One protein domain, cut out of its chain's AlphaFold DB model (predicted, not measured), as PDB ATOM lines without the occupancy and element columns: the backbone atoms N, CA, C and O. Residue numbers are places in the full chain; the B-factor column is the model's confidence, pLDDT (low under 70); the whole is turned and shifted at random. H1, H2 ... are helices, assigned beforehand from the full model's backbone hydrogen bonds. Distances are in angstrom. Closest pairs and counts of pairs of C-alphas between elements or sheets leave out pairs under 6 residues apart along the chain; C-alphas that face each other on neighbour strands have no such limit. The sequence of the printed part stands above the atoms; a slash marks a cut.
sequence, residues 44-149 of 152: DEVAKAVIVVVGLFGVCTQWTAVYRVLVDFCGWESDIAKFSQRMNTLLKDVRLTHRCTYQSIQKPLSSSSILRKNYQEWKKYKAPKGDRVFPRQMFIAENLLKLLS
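Overview. This is residues 44 to 149 of the 152 residues of an uncharacterized protein of Prevotella ruminicola (UniProt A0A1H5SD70). H2 runs through the middle of a compact all-helix body, with H6 and H4 crossing it on different sides. H1 packs on H6, and H3 on H4. The printed part has 106 residues with six named helices, H1 to H6 in chain order, and no named strand; the radius of gyration of the C-alphas is 12.7 A, the spans 39 by 28 by 24 A.

Arrangement. H1, residues 44 to 54, touches H6, residues 133 to 147; their closest C-alphas, Ala 49 and Leu 147, are 5.6 A apart. The hub H2, residues 60 to 74, touches H6 at a steep 46 degrees, closest C-alphas Ala 65 and Ala 141, 5.1 A. H3, residues 80 to 90, and H4, residues 102 to 111, form a hairpin, closest C-alphas Ala 81 and Tyr 102, 5.7 A. H4 touches H2, about perpendicular at 88 degrees, closest C-alphas Thr 64 and Ile 105, 4.6 A. H5, residues 119 to 122, only just touches residues 68 to 72 of H2, with 3 pairs of C-alphas within 8 A, closest Arg 68 and Tyr 119, 6.5 A. Every O i to N i+4 pair is within hydrogen-bond range in H1, H3 and H6, 8 of 11 in H2, 5 of 6 in H4; H5 is too short for one.

Along the chain. H1 begins at C-alpha 44 (-32.507, 17.130, -7.220) and spans 15.2 A, H2 21.6 A, H3 15.0 A, H4 14.2 A, H5 5.0 A; H6 spans 21.7 A to C-alpha 147 (-31.490, 12.200, 4.120).

Size, cuts and confidence. The C-alphas farthest apart, Asp 93 and Lys 129, are 39.4 A apart. The H3 to H4 link is long; the printed part has no cut, and no printed residue is under 70 in pLDDT.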
ATOM      1  N   ASP A  44     -31.196  17.009  -7.875       94.00
ATOM      2  CA  ASP A  44     -32.507  17.130  -7.220       94.00
ATOM      3  C   ASP A  44     -32.542  16.457  -5.834       94.00
ATOM      4  O   ASP A  44     -33.007  17.060  -4.864       94.00
ATOM      5  N   GLU A  45     -31.986  15.246  -5.699       95.19
ATOM      6  CA  GLU A  45     -31.847  14.579  -4.395       95.19
ATOM      7  C   GLU A  45     -31.003  15.417  -3.429       95.19
ATOM      8  O   GLU A  45     -31.377  15.600  -2.266       95.19
ATOM      9  N   VAL A  46     -29.875  15.948  -3.912       96.44
ATOM     10  CA  VAL A  46     -29.002  16.787  -3.089       96.44
ATOM     11  C   VAL A  46     -29.703  18.086  -2.711       96.44
ATOM     12  O   VAL A  46     -29.669  18.456  -1.541       96.44
ATOM     13  N   ALA A  47     -30.375  18.758  -3.647       96.12
ATOM     14  CA  ALA A  47     -31.099  19.996  -3.372       96.12
ATOM     15  C   ALA A  47     -32.148  19.787  -2.277       96.12
ATOM     16  O   ALA A  47     -32.139  20.502  -1.276       96.12
ATOM     17  N   LYS A  48     -32.998  18.761  -2.417       96.12
ATOM     18  CA  LYS A  48     -34.035  18.423  -1.432       96.12
ATOM     19  C   LYS A  48     -33.440  18.157  -0.051       96.12
ATOM     20  O   LYS A  48     -33.907  18.729   0.934       96.12
ATOM     21  N   ALA A  49     -32.386  17.345   0.031       97.25
ATOM     22  CA  ALA A  49     -31.734  17.033   1.300       97.25
ATOM     23  C   ALA A  49     -31.062  18.268   1.929       97.25
ATOM     24  O   ALA A  49     -31.188  18.500   3.134       97.25
ATOM     25  N   VAL A  50     -30.385  19.090   1.120       96.81
ATOM     26  CA  VAL A  50     -29.709  20.307   1.587       96.81
ATOM     27  C   VAL A  50     -30.716  21.344   2.084       96.81
ATOM     28  O   VAL A  50     -30.495  21.927   3.141       96.81
ATOM     29  N   ILE A  51     -31.843  21.543   1.392       95.88
ATOM     30  CA  ILE A  51     -32.904  22.472   1.821       95.88
ATOM     31  C   ILE A  51     -33.385  22.133   3.236       95.88
ATOM     32  O   ILE A  51     -33.493  23.027   4.078       95.88
ATOM     33  N   VAL A  52     -33.609  20.846   3.520       95.81
ATOM     34  CA  VAL A  52     -34.044  20.387   4.846       95.81
ATOM     35  C   VAL A  52     -32.998  20.717   5.913       95.81
ATOM     36  O   VAL A  52     -33.339  21.312   6.933       95.81
ATOM     37  N   VAL A  53     -31.718  20.388   5.689       96.38
ATOM     38  CA  VAL A  53     -30.683  20.642   6.711       96.38
ATOM     39  C   VAL A  53     -30.337  22.117   6.868       96.38
ATOM     40  O   VAL A  53     -30.008  22.530   7.976       96.38
ATOM     41  N   VAL A  54     -30.449  22.935   5.816       94.38
ATOM     42  CA  VAL A  54     -30.248  24.389   5.933       94.38
ATOM     43  C   VAL A  54     -31.323  25.022   6.818       94.38
ATOM     44  O   VAL A  54     -31.022  25.960   7.555       94.38
ATOM     45  N   GLY A  55     -32.539  24.466   6.845       93.12
ATOM     46  CA  GLY A  55     -33.575  24.845   7.812       93.12
ATOM     47  C   GLY A  55     -33.183  24.611   9.280       93.12
ATOM     48  O   GLY A  55     -33.752  25.235  10.170       93.12
ATOM     49  N   LEU A  56     -32.180  23.764   9.539       94.62
ATOM     50  CA  LEU A  56     -31.643  23.476  10.874       94.62
ATOM     51  C   LEU A  56     -30.422  24.339  11.231       94.62
ATOM     52  O   LEU A  56     -29.827  24.165  12.300       94.62
ATOM     53  N   PHE A  57     -29.989  25.236  10.340       95.75
ATOM     54  CA  PHE A  57     -28.818  26.063  10.602       95.75
ATOM     55  C   PHE A  57     -29.139  27.128  11.651       95.75
ATOM     56  O   PHE A  57     -30.050  27.932  11.486       95.75
ATOM     57  N   GLY A  58     -28.319  27.186  12.699       91.88
ATOM     58  CA  GLY A  58     -28.270  28.317  13.623       91.88
ATOM     59  C   GLY A  58     -27.172  29.326  13.279       91.88
ATOM     60  O   GLY A  58     -27.179  30.437  13.804       91.88
ATOM     61  N   VAL A  59     -26.190  28.942  12.452       93.38
ATOM     62  CA  VAL A  59     -25.086  29.809  12.011       93.38
ATOM     63  C   VAL A  59     -24.625  29.445  10.600       93.38
ATOM     64  O   VAL A  59     -24.654  28.285  10.198       93.38
ATOM     65  N   CYS A  60     -24.093  30.420   9.859       93.81
ATOM     66  CA  CYS A  60     -23.625  30.192   8.488       93.81
ATOM     67  C   CYS A  60     -22.466  29.192   8.379       93.81
ATOM     68  O   CYS A  60     -22.316  28.539   7.354       93.81
ATOM     69  N   THR A  61     -21.665  29.016   9.430       94.56
ATOM     70  CA  THR A  61     -20.522  28.096   9.414       94.56
ATOM     71  C   THR A  61     -20.911  26.622   9.332       94.56
ATOM     72  O   THR A  61     -20.041  25.776   9.150       94.56
ATOM     73  N   GLN A  62     -22.196  26.280   9.458       96.69
ATOM     74  CA  GLN A  62     -22.698  24.913   9.275       96.69
ATOM     75  C   GLN A  62     -22.646  24.426   7.819       96.69
ATOM     76  O   GLN A  62     -22.739  23.224   7.571       96.69
ATOM     77  N   TRP A  63     -22.375  25.319   6.861       97.81
ATOM     78  CA  TRP A  63     -22.051  24.931   5.486       97.81
ATOM     79  C   TRP A  63     -20.817  24.024   5.385       97.81
ATOM     80  O   TRP A  63     -20.737  23.224   4.454       97.81
ATOM     81  N   THR A  64     -19.886  24.074   6.347       97.38
ATOM     82  CA  THR A  64     -18.733  23.160   6.379       97.38
ATOM     83  C   THR A  64     -19.154  21.693   6.472       97.38
ATOM     84  O   THR A  64     -18.546  20.857   5.806       97.38
ATOM     85  N   ALA A  65     -20.200  21.369   7.238       97.56
ATOM     86  CA  ALA A  65     -20.731  20.010   7.329       97.56
ATOM     87  C   ALA A  65     -21.271  19.512   5.981       97.56
ATOM     88  O   ALA A  65     -20.912  18.422   5.537       97.56
ATOM     89  N   VAL A  66     -22.067  20.341   5.295       97.94
ATOM     90  CA  VAL A  66     -22.611  20.023   3.964       97.94
ATOM     91  C   VAL A  66     -21.480  19.812   2.959       97.94
ATOM     92  O   VAL A  66     -21.466  18.812   2.244       97.94
ATOM     93  N   TYR A  67     -20.494  20.714   2.953       98.06
ATOM     94  CA  TYR A  67     -19.302  20.598   2.117       98.06
ATOM     95  C   TYR A  67     -18.571  19.270   2.345       98.06
ATOM     96  O   TYR A  67     -18.302  18.552   1.384       98.06
ATOM     97  N   ARG A  68     -18.295  18.902   3.604       96.50
ATOM     98  CA  ARG A  68     -17.588  17.651   3.902       96.50
ATOM     99  C   ARG A  68     -18.357  16.427   3.444       96.50
ATOM    100  O   ARG A  68     -17.767  15.590   2.778       96.50
ATOM    101  N   VAL A  69     -19.655  16.343   3.732       96.75
ATOM    102  CA  VAL A  69     -20.469  15.189   3.324       96.75
ATOM    103  C   VAL A  69     -20.484  15.031   1.800       96.75
ATOM    104  O   VAL A  69     -20.213  13.948   1.288       96.75
ATOM    105  N   LEU A  70     -20.744  16.105   1.055       96.62
ATOM    106  CA  LEU A  70     -20.863  16.009  -0.401       96.62
ATOM    107  C   LEU A  70     -19.518  15.724  -1.087       96.62
ATOM    108  O   LEU A  70     -19.466  14.970  -2.060       96.62
ATOM    109  N   VAL A  71     -18.414  16.274  -0.578       95.25
ATOM    110  CA  VAL A  71     -17.070  15.984  -1.108       95.25
ATOM    111  C   VAL A  71     -16.639  14.556  -0.763       95.25
ATOM    112  O   VAL A  71     -16.159  13.830  -1.637       95.25
ATOM    113  N   ASP A  72     -16.841  14.137   0.489       93.88
ATOM    114  CA  ASP A  72     -16.375  12.838   0.986       93.88
ATOM    115  C   ASP A  72     -17.176  11.669   0.415       93.88
ATOM    116  O   ASP A  72     -16.590  10.635   0.094       93.88
ATOM    117  N   PHE A  73     -18.491  11.834   0.247       93.25
ATOM    118  CA  PHE A  73     -19.379  10.734  -0.127       93.25
ATOM    119  C   PHE A  73     -20.042  10.896  -1.486       93.25
ATOM    120  O   PHE A  73     -20.404   9.888  -2.075       93.25
ATOM    121  N   CYS A  74     -20.200  12.110  -2.016       91.62
ATOM    122  CA  CYS A  74     -20.920  12.325  -3.279       91.62
ATOM    123  C   CYS A  74     -20.007  12.718  -4.446       91.62
ATOM    124  O   CYS A  74     -20.489  12.946  -5.553       91.62
ATOM    125  N   GLY A  75     -18.692  12.812  -4.221       89.06
ATOM    126  CA  GLY A  75     -17.734  13.172  -5.266       89.06
ATOM    127  C   GLY A  75     -17.857  14.607  -5.762       89.06
ATOM    128  O   GLY A  75     -17.461  14.892  -6.888       89.06
ATOM    129  N   TRP A  76     -18.405  15.500  -4.940       93.31
ATOM    130  CA  TRP A  76     -18.480  16.919  -5.264       93.31
ATOM    131  C   TRP A  76     -17.106  17.583  -5.229       93.31
ATOM    132  O   TRP A  76     -16.157  17.070  -4.632       93.31
ATOM    133  N   GLU A  77     -17.024  18.755  -5.857       89.62
ATOM    134  CA  GLU A  77     -15.762  19.465  -5.993       89.62
ATOM    135  C   GLU A  77     -15.199  19.931  -4.658       89.62
ATOM    136  O   GLU A  77     -15.877  20.581  -3.860       89.62
ATOM    137  N   SER A  78     -13.919  19.628  -4.441       93.44
ATOM    138  CA  SER A  78     -13.201  20.038  -3.236       93.44
ATOM    139  C   SER A  78     -12.822  21.517  -3.254       93.44
ATOM    140  O   SER A  78     -12.575  22.088  -2.193       93.44
ATOM    141  N   ASP A  79     -12.774  22.153  -4.427       96.38
ATOM    142  CA  ASP A  79     -12.584  23.599  -4.532       96.38
ATOM    143  C   ASP A  79     -13.800  24.331  -3.945       96.38
ATOM    144  O   ASP A  79     -14.923  24.215  -4.435       96.38
ATOM    145  N   ILE A  80     -13.574  25.098  -2.877       96.88
ATOM    146  CA  ILE A  80     -14.641  25.739  -2.101       96.88
ATOM    147  C   ILE A  80     -15.366  26.822  -2.911       96.88
ATOM    148  O   ILE A  80     -16.568  27.029  -2.714       96.88
ATOM    149  N   ALA A  81     -14.667  27.530  -3.804       96.06
ATOM    150  CA  ALA A  81     -15.280  28.565  -4.627       96.06
ATOM    151  C   ALA A  81     -16.236  27.928  -5.642       96.06
ATOM    152  O   ALA A  81     -17.406  28.317  -5.702       96.06
ATOM    153  N   LYS A  82     -15.784  26.879  -6.343       97.06
ATOM    154  CA  LYS A  82     -16.624  26.096  -7.263       97.06
ATOM    155  C   LYS A  82     -17.788  25.422  -6.539       97.06
ATOM    156  O   LYS A  82     -18.922  25.494  -7.009       97.06
ATOM    157  N   PHE A  83     -17.532  24.830  -5.371       97.69
ATOM    158  CA  PHE A  83     -18.568  24.233  -4.529       97.69
ATOM    159  C   PHE A  83     -19.649  25.255  -4.165       97.69
ATOM    160  O   PHE A  83     -20.837  25.008  -4.369       97.69
ATOM    161  N   SER A  84     -19.242  26.426  -3.667       96.88
ATOM    162  CA  SER A  84     -20.174  27.478  -3.249       96.88
ATOM    163  C   SER A  84     -20.989  28.002  -4.427       96.88
ATOM    164  O   SER A  84     -22.189  28.225  -4.289       96.88
ATOM    165  N   GLN A  85     -20.367  28.181  -5.594       96.75
ATOM    166  CA  GLN A  85     -21.067  28.595  -6.806       96.75
ATOM    167  C   GLN A  85     -22.116  27.556  -7.220       96.75
ATOM    168  O   GLN A  85     -23.281  27.914  -7.380       96.75
ATOM    169  N   ARG A  86     -21.737  26.273  -7.313       96.44
ATOM    170  CA  ARG A  86     -22.667  25.184  -7.650       96.44
ATOM    171  C   ARG A  86     -23.831  25.112  -6.666       96.44
ATOM    172  O   ARG A  86     -24.976  25.027  -7.094       96.44
ATOM    173  N   MET A  87     -23.552  25.199  -5.366       96.88
ATOM    174  CA  MET A  87     -24.580  25.141  -4.326       96.88
ATOM    175  C   MET A  87     -25.569  26.309  -4.420       96.88
ATOM    176  O   MET A  87     -26.776  26.109  -4.326       96.88
ATOM    177  N   ASN A  88     -25.081  27.532  -4.651       95.38
ATOM    178  CA  ASN A  88     -25.962  28.689  -4.823       95.38
ATOM    179  C   ASN A  88     -26.788  28.606  -6.112       95.38
ATOM    180  O   ASN A  88     -27.936  29.031  -6.107       95.38
ATOM    181  N   THR A  89     -26.238  28.045  -7.193       95.75
ATOM    182  CA  THR A  89     -27.007  27.781  -8.418       95.75
ATOM    183  C   THR A  89     -28.102  26.748  -8.168       95.75
ATOM    184  O   THR A  89     -29.238  26.951  -8.589       95.75
ATOM    185  N   LEU A  90     -27.774  25.670  -7.448       95.25
ATOM    186  CA  LEU A  90     -28.713  24.598  -7.120       95.25
ATOM    187  C   LEU A  90     -29.886  25.095  -6.262       95.25
ATOM    188  O   LEU A  90     -31.010  24.634  -6.415       95.25
ATOM    189  N   LEU A  91     -29.624  26.058  -5.377       95.19
ATOM    190  CA  LEU A  91     -30.597  26.607  -4.431       95.19
ATOM    191  C   LEU A  91     -31.053  28.028  -4.790       95.19
ATOM    192  O   LEU A  91     -31.523  28.753  -3.914       95.19
ATOM    193  N   LYS A  92     -30.907  28.448  -6.054       92.75
ATOM    194  CA  LYS A  92     -31.115  29.845  -6.480       92.75
ATOM    195  C   LYS A  92     -32.506  30.399  -6.133       92.75
ATOM    196  O   LYS A  92     -32.623  31.577  -5.808       92.75
ATOM    197  N   ASP A  93     -33.524  29.538  -6.151       91.31
ATOM    198  CA  ASP A  93     -34.929  29.898  -5.919       91.31
ATOM    199  C   ASP A  93     -35.367  29.667  -4.458       91.31
ATOM    200  O   ASP A  93     -36.527  29.862  -4.100       91.31
ATOM    201  N   VAL A  94     -34.438  29.266  -3.583       91.50
ATOM    202  CA  VAL A  94     -34.704  29.000  -2.166       91.50
ATOM    203  C   VAL A  94     -34.279  30.202  -1.326       91.50
ATOM    204  O   VAL A  94     -33.137  30.663  -1.375       91.50
ATOM    205  N   ARG A  95     -35.183  30.706  -0.481       89.81
ATOM    206  CA  ARG A  95     -34.859  31.787   0.459       89.81
ATOM    207  C   ARG A  95     -34.048  31.246   1.640       89.81
ATOM    208  O   ARG A  95     -34.608  30.758   2.616       89.81
ATOM    209  N   LEU A  96     -32.725  31.364   1.562       89.75
ATOM    210  CA  LEU A  96     -31.808  30.899   2.607       89.75
ATOM    211  C   LEU A  96     -31.504  32.000   3.633       89.75
ATOM    212  O   LEU A  96     -31.018  33.073   3.270       89.75
ATOM    213  N   THR A  97     -31.687  31.701   4.922       89.62
ATOM    214  CA  THR A  97     -31.223  32.556   6.036       89.62
ATOM    215  C   THR A  97     -29.699  32.677   6.055       89.62
ATOM    216  O   THR A  97     -29.141  33.737   6.337       89.62
ATOM    217  N   HIS A  98     -29.005  31.591   5.717       91.94
ATOM    218  CA  HIS A  98     -27.552  31.529   5.668       91.94
ATOM    219  C   HIS A  98     -27.095  31.070   4.286       91.94
ATOM    220  O   HIS A  98     -27.204  29.894   3.950       91.94
ATOM    221  N   ARG A  99     -26.552  31.989   3.481       92.31
ATOM    222  CA  ARG A  99     -26.035  31.658   2.144       92.31
ATOM    223  C   ARG A  99     -24.734  30.860   2.211       92.31
ATOM    224  O   ARG A  99     -23.900  31.111   3.082       92.31
ATOM    225  N   CYS A 100     -24.555  29.953   1.252       96.19
ATOM    226  CA  CYS A 100     -23.305  29.225   1.071       96.19
ATOM    227  C   CYS A 100     -22.266  30.167   0.458       96.19
ATOM    228  O   CYS A 100     -22.389  30.588  -0.689       96.19
ATOM    229  N   THR A 101     -21.237  30.526   1.215       96.44
ATOM    230  CA  THR A 101     -20.139  31.376   0.734       96.44
ATOM    231  C   THR A 101     -18.799  30.712   0.990       96.44
ATOM    232  O   THR A 101     -18.673  29.886   1.897       96.44
ATOM    233  N   TYR A 102     -17.767  31.149   0.268       96.62
ATOM    234  CA  TYR A 102     -16.404  30.683   0.506       96.62
ATOM    235  C   TYR A 102     -16.016  30.783   1.990       96.62
ATOM    236  O   TYR A 102     -15.548  29.815   2.584       96.62
ATOM    237  N   GLN A 103     -16.307  31.919   2.630       96.12
ATOM    238  CA  GLN A 103     -15.962  32.154   4.036       96.12
ATOM    239  C   GLN A 103     -16.781  31.312   5.019       96.12
ATOM    240  O   GLN A 103     -16.261  30.926   6.066       96.12
ATOM    241  N   SER A 104     -18.034  30.987   4.681       96.00
ATOM    242  CA  SER A 104     -18.871  30.111   5.510       96.00
ATOM    243  C   SER A 104     -18.277  28.705   5.664       96.00
ATOM    244  O   SER A 104     -18.480  28.073   6.695       96.00
ATOM    245  N   ILE A 105     -17.475  28.263   4.688       96.88
ATOM    246  CA  ILE A 105     -16.801  26.961   4.690       96.88
ATOM    247  C   ILE A 105     -15.340  27.097   5.137       96.88
ATOM    248  O   ILE A 105     -14.886  26.354   6.009       96.88
ATOM    249  N   GLN A 106     -14.598  28.061   4.583       95.88
ATOM    250  CA  GLN A 106     -13.156  28.202   4.794       95.88
ATOM    251  C   GLN A 106     -12.797  28.547   6.242       95.88
ATOM    252  O   GLN A 106     -11.801  28.042   6.763       95.88
ATOM    253  N   LYS A 107     -13.582  29.392   6.923       92.81
ATOM    254  CA  LYS A 107     -13.256  29.835   8.288       92.81
ATOM    255  C   LYS A 107     -13.264  28.668   9.295       92.81
ATOM    256  O   LYS A 107     -12.274  28.516  10.017       92.81
ATOM    257  N   PRO A 108     -14.291  27.798   9.342       91.88
ATOM    258  CA  PRO A 108     -14.263  26.595  10.180       91.88
ATOM    259  C   PRO A 108     -13.136  25.624   9.824       91.88
ATOM    260  O   PRO A 108     -12.462  25.127  10.722       91.88
ATOM    261  N   LEU A 109     -12.875  25.401   8.532       92.38
ATOM    262  CA  LEU A 109     -11.770  24.542   8.093       92.38
ATOM    263  C   LEU A 109     -10.403  25.090   8.532       92.38
ATOM    264  O   LEU A 109      -9.529  24.336   8.947       92.38
ATOM    265  N   SER A 110     -10.211  26.407   8.486       90.50
ATOM    266  CA  SER A 110      -8.945  27.035   8.891       90.50
ATOM    267  C   SER A 110      -8.743  27.010  10.408       90.50
ATOM    268  O   SER A 110      -7.620  26.871  10.882       90.50
ATOM    269  N   SER A 111      -9.833  27.130  11.169       87.38
ATOM    270  CA  SER A 111      -9.809  27.229  12.635       87.38
ATOM    271  C   SER A 111      -9.882  25.885  13.363       87.38
ATOM    272  O   SER A 111      -9.530  25.818  14.537       87.38
ATOM    273  N   SER A 112     -10.304  24.809  12.692       89.06
ATOM    274  CA  SER A 112     -10.453  23.485  13.297       89.06
ATOM    275  C   SER A 112      -9.721  22.412  12.496       89.06
ATOM    276  O   SER A 112      -9.999  22.166  11.321       89.06
ATOM    277  N   SER A 113      -8.762  21.742  13.140       90.88
ATOM    278  CA  SER A 113      -8.015  20.636  12.531       90.88
ATOM    279  C   SER A 113      -8.911  19.452  12.189       90.88
ATOM    280  O   SER A 113      -8.734  18.876  11.118       90.88
ATOM    281  N   ILE A 114      -9.889  19.126  13.040       93.75
ATOM    282  CA  ILE A 114     -10.795  18.003  12.795       93.75
ATOM    283  C   ILE A 114     -11.725  18.271  11.611       93.75
ATOM    284  O   ILE A 114     -11.920  17.384  10.789       93.75
ATOM    285  N   LEU A 115     -12.225  19.500  11.435       93.88
ATOM    286  CA  LEU A 115     -13.156  19.798  10.339       93.88
ATOM    287  C   LEU A 115     -12.509  19.681   8.948       93.88
ATOM    288  O   LEU A 115     -13.214  19.500   7.958       93.88
ATOM    289  N   ARG A 116     -11.171  19.740   8.863       93.06
ATOM    290  CA  ARG A 116     -10.406  19.482   7.626       93.06
ATOM    291  C   ARG A 116     -10.316  18.007   7.261       93.06
ATOM    292  O   ARG A 116      -9.969  17.686   6.125       93.06
ATOM    293  N   LYS A 117     -10.553  17.123   8.223       91.94
ATOM    294  CA  LYS A 117     -10.459  15.682   8.032       91.94
ATOM    295  C   LYS A 117     -11.690  15.145   7.320       91.94
ATOM    296  O   LYS A 117     -12.745  15.778   7.321       91.94
ATOM    297  N   ASN A 118     -11.533  13.955   6.744       91.56
ATOM    298  CA  ASN A 118     -12.659  13.187   6.234       91.56
ATOM    299  C   ASN A 118     -13.680  12.946   7.351       91.56
ATOM    300  O   ASN A 118     -13.301  12.732   8.505       91.56
ATOM    301  N   TYR A 119     -14.963  12.969   7.000       92.25
ATOM    302  CA  TYR A 119     -16.048  12.762   7.954       92.25
ATOM    303  C   TYR A 119     -15.906  11.469   8.783       92.25
ATOM    304  O   TYR A 119     -16.270  11.447   9.956       92.25
ATOM    305  N   GLN A 120     -15.313  10.398   8.247       88.94
ATOM    306  CA  GLN A 120     -15.075   9.171   9.021       88.94
ATOM    307  C   GLN A 120     -14.156   9.393  10.237       88.94
ATOM    308  O   GLN A 120     -14.289   8.707  11.253       88.94
ATOM    309  N   GLU A 121     -13.252  10.377  10.182       91.38
ATOM    310  CA  GLU A 121     -12.430  10.766  11.334       91.38
ATOM    311  C   GLU A 121     -13.233  11.557  12.374       91.38
ATOM    312  O   GLU A 121     -12.910  11.505  13.561       91.38
ATOM    313  N   TRP A 122     -14.314  12.233  11.969       93.94
ATOM    314  CA  TRP A 122     -15.172  12.993  12.882       93.94
ATOM    315  C   TRP A 122     -15.849  12.071  13.895       93.94
ATOM    316  O   TRP A 122     -15.899  12.398  15.076       93.94
ATOM    317  N   LYS A 123     -16.269  10.872  13.479       88.94
ATOM    318  CA  LYS A 123     -16.878   9.870  14.374       88.94
ATOM    319  C   LYS A 123     -15.976   9.439  15.530       88.94
ATOM    320  O   LYS A 123     -16.460   9.029  16.579       88.94
ATOM    321  N   LYS A 124     -14.660   9.503  15.328       89.88
ATOM    322  CA  LYS A 124     -13.656   9.122  16.331       89.88
ATOM    323  C   LYS A 124     -13.244  10.307  17.205       89.88
ATOM    324  O   LYS A 124     -12.557  10.120  18.209       89.88
ATOM    325  N   TYR A 125     -13.633  11.523  16.827       91.50
ATOM    326  CA  TYR A 125     -13.222  12.736  17.506       91.50
ATOM    327  C   TYR A 125     -14.059  12.987  18.757       91.50
ATOM    328  O   TYR A 125     -15.279  13.136  18.707       91.50
ATOM    329  N   LYS A 126     -13.376  13.090  19.898       90.38
ATOM    330  CA  LYS A 126     -13.979  13.523  21.157       90.38
ATOM    331  C   LYS A 126     -13.794  15.029  21.288       90.38
ATOM    332  O   LYS A 126     -12.689  15.493  21.559       90.38
ATOM    333  N   ALA A 127     -14.875  15.776  21.078       89.56
ATOM    334  CA  ALA A 127     -14.854  17.228  21.186       89.56
ATOM    335  C   ALA A 127     -14.416  17.671  22.599       89.56
ATOM    336  O   ALA A 127     -14.950  17.156  23.589       89.56
ATOM    337  N   PRO A 128     -13.467  18.617  22.723       89.38
ATOM    338  CA  PRO A 128     -13.082  19.187  24.006       89.38
ATOM    339  C   PRO A 128     -14.276  19.801  24.739       89.38
ATOM    340  O   PRO A 128     -15.209  20.331  24.130       89.38
ATOM    341  N   LYS A 129     -14.226  19.789  26.075       87.00
ATOM    342  CA  LYS A 129     -15.253  20.421  26.909       87.00
ATOM    343  C   LYS A 129     -15.344  21.914  26.565       87.00
ATOM    344  O   LYS A 129     -14.375  22.645  26.728       87.00
ATOM    345  N   GLY A 130     -16.513  22.353  26.099       85.94
ATOM    346  CA  GLY A 130     -16.762  23.740  25.690       85.94
ATOM    347  C   GLY A 130     -16.742  23.988  24.178       85.94
ATOM    348  O   GLY A 130     -17.147  25.070  23.754       85.94
ATOM    349  N   ASP A 131     -16.360  23.006  23.354       88.12
ATOM    350  CA  ASP A 131     -16.492  23.115  21.899       88.12
ATOM    351  C   ASP A 131     -17.973  23.077  21.492       88.12
ATOM    352  O   ASP A 131     -18.666  22.069  21.622       88.12
ATOM    353  N   ARG A 132     -18.468  24.215  20.996       87.81
ATOM    354  CA  ARG A 132     -19.830  24.358  20.461       87.81
ATOM    355  C   ARG A 132     -19.882  24.245  18.940       87.81
ATOM    356  O   ARG A 132     -20.975  24.165  18.386       87.81
ATOM    357  N   VAL A 133     -18.739  24.303  18.259       91.19
ATOM    358  CA  VAL A 133     -18.663  24.310  16.797       91.19
ATOM    359  C   VAL A 133     -18.771  22.887  16.284       91.19
ATOM    360  O   VAL A 133     -19.682  22.611  15.507       91.19
ATOM    361  N   PHE A 134     -17.899  21.984  16.736       93.94
ATOM    362  CA  PHE A 134     -17.860  20.622  16.207       93.94
ATOM    363  C   PHE A 134     -19.194  19.872  16.369       93.94
ATOM    364  O   PHE A 134     -19.690  19.370  15.358       93.94
ATOM    365  N   PRO A 135     -19.867  19.871  17.542       93.81
ATOM    366  CA  PRO A 135     -21.154  19.183  17.687       93.81
ATOM    367  C   PRO A 135     -22.240  19.700  16.734       93.81
ATOM    368  O   PRO A 135     -23.044  18.921  16.230       93.81
ATOM    369  N   ARG A 136     -22.247  21.005  16.424       94.25
ATOM    370  CA  ARG A 136     -23.194  21.590  15.455       94.25
ATOM    371  C   ARG A 136     -22.912  21.140  14.026       94.25
ATOM    372  O   ARG A 136     -23.854  20.964  13.262       94.25
ATOM    373  N   GLN A 137     -21.638  20.989  13.662       96.38
ATOM    374  CA  GLN A 137     -21.256  20.459  12.351       96.38
ATOM    375  C   GLN A 137     -21.627  18.981  12.245       96.38
ATOM    376  O   GLN A 137     -22.227  18.574  11.255       96.38
ATOM    377  N   MET A 138     -21.323  18.202  13.286       96.31
ATOM    378  CA  MET A 138     -21.641  16.778  13.347       96.31
ATOM    379  C   MET A 138     -23.146  16.541  13.200       96.31
ATOM    380  O   MET A 138     -23.555  15.776  12.336       96.31
ATOM    381  N   PHE A 139     -23.972  17.283  13.945       96.44
ATOM    382  CA  PHE A 139     -25.430  17.188  13.854       96.44
ATOM    383  C   PHE A 139     -25.956  17.423  12.428       96.44
ATOM    384  O   PHE A 139     -26.790  16.664  11.938       96.44
ATOM    385  N   ILE A 140     -25.462  18.453  11.734       98.00
ATOM    386  CA  ILE A 140     -25.873  18.736  10.350       98.00
ATOM    387  C   ILE A 140     -25.414  17.633   9.397       98.00
ATOM    388  O   ILE A 140     -26.185  17.206   8.540       98.00
ATOM    389  N   ALA A 141     -24.179  17.155   9.553       97.44
ATOM    390  CA  ALA A 141     -23.632  16.104   8.709       97.44
ATOM    391  C   ALA A 141     -24.390  14.776   8.875       97.44
ATOM    392  O   ALA A 141     -24.748  14.160   7.875       97.44
ATOM    393  N   GLU A 142     -24.710  14.370  10.108       96.75
ATOM    394  CA  GLU A 142     -25.496  13.161  10.388       96.75
ATOM    395  C   GLU A 142     -26.896  13.226   9.768       96.75
ATOM    396  O   GLU A 142     -27.341  12.269   9.131       96.75
ATOM    397  N   ASN A 143     -27.577  14.371   9.894       97.88
ATOM    398  CA  ASN A 143     -28.889  14.565   9.275       97.88
ATOM    399  C   ASN A 143     -28.806  14.507   7.744       97.88
ATOM    400  O   ASN A 143     -29.640  13.860   7.113       97.88
ATOM    401  N   LEU A 144     -27.786  15.128   7.143       97.62
ATOM    402  CA  LEU A 144     -27.606  15.103   5.693       97.62
ATOM    403  C   LEU A 144     -27.317  13.687   5.178       97.62
ATOM    404  O   LEU A 144     -27.920  13.262   4.196       97.62
ATOM    405  N   LEU A 145     -26.447  12.934   5.855       96.19
ATOM    406  CA  LEU A 145     -26.152  11.541   5.510       96.19
ATOM    407  C   LEU A 145     -27.405  10.666   5.561       96.19
ATOM    408  O   LEU A 145     -27.643   9.887   4.638       96.19
ATOM    409  N   LYS A 146     -28.244  10.841   6.591       96.31
ATOM    410  CA  LYS A 146     -29.525  10.135   6.711       96.31
ATOM    411  C   LYS A 146     -30.470  10.471   5.557       96.31
ATOM    412  O   LYS A 146     -31.031   9.560   4.957       96.31
ATOM    413  N   LEU A 147     -30.624  11.753   5.222       96.50
ATOM    414  CA  LEU A 147     -31.490  12.200   4.120       96.50
ATOM    415  C   LEU A 147     -31.016  11.677   2.760       96.50
ATOM    416  O   LEU A 147     -31.833  11.320   1.919       96.50
ATOM    417  N   LEU A 148     -29.702  11.578   2.564       94.94
ATOM    418  CA  LEU A 148     -29.110  11.022   1.349       94.94
ATOM    419  C   LEU A 148     -29.033   9.487   1.363       94.94
ATOM    420  O   LEU A 148     -28.613   8.896   0.368       94.94
ATOM    421  N   SER A 149     -29.451   8.821   2.445       94.06
ATOM    422  CA  SER A 149     -29.322   7.366   2.623       94.06
ATOM    423  C   SER A 149     -27.879   6.871   2.425       94.06
ATOM    424  O   SER A 149     -27.636   5.876   1.746       94.06
TER     425      SER A 149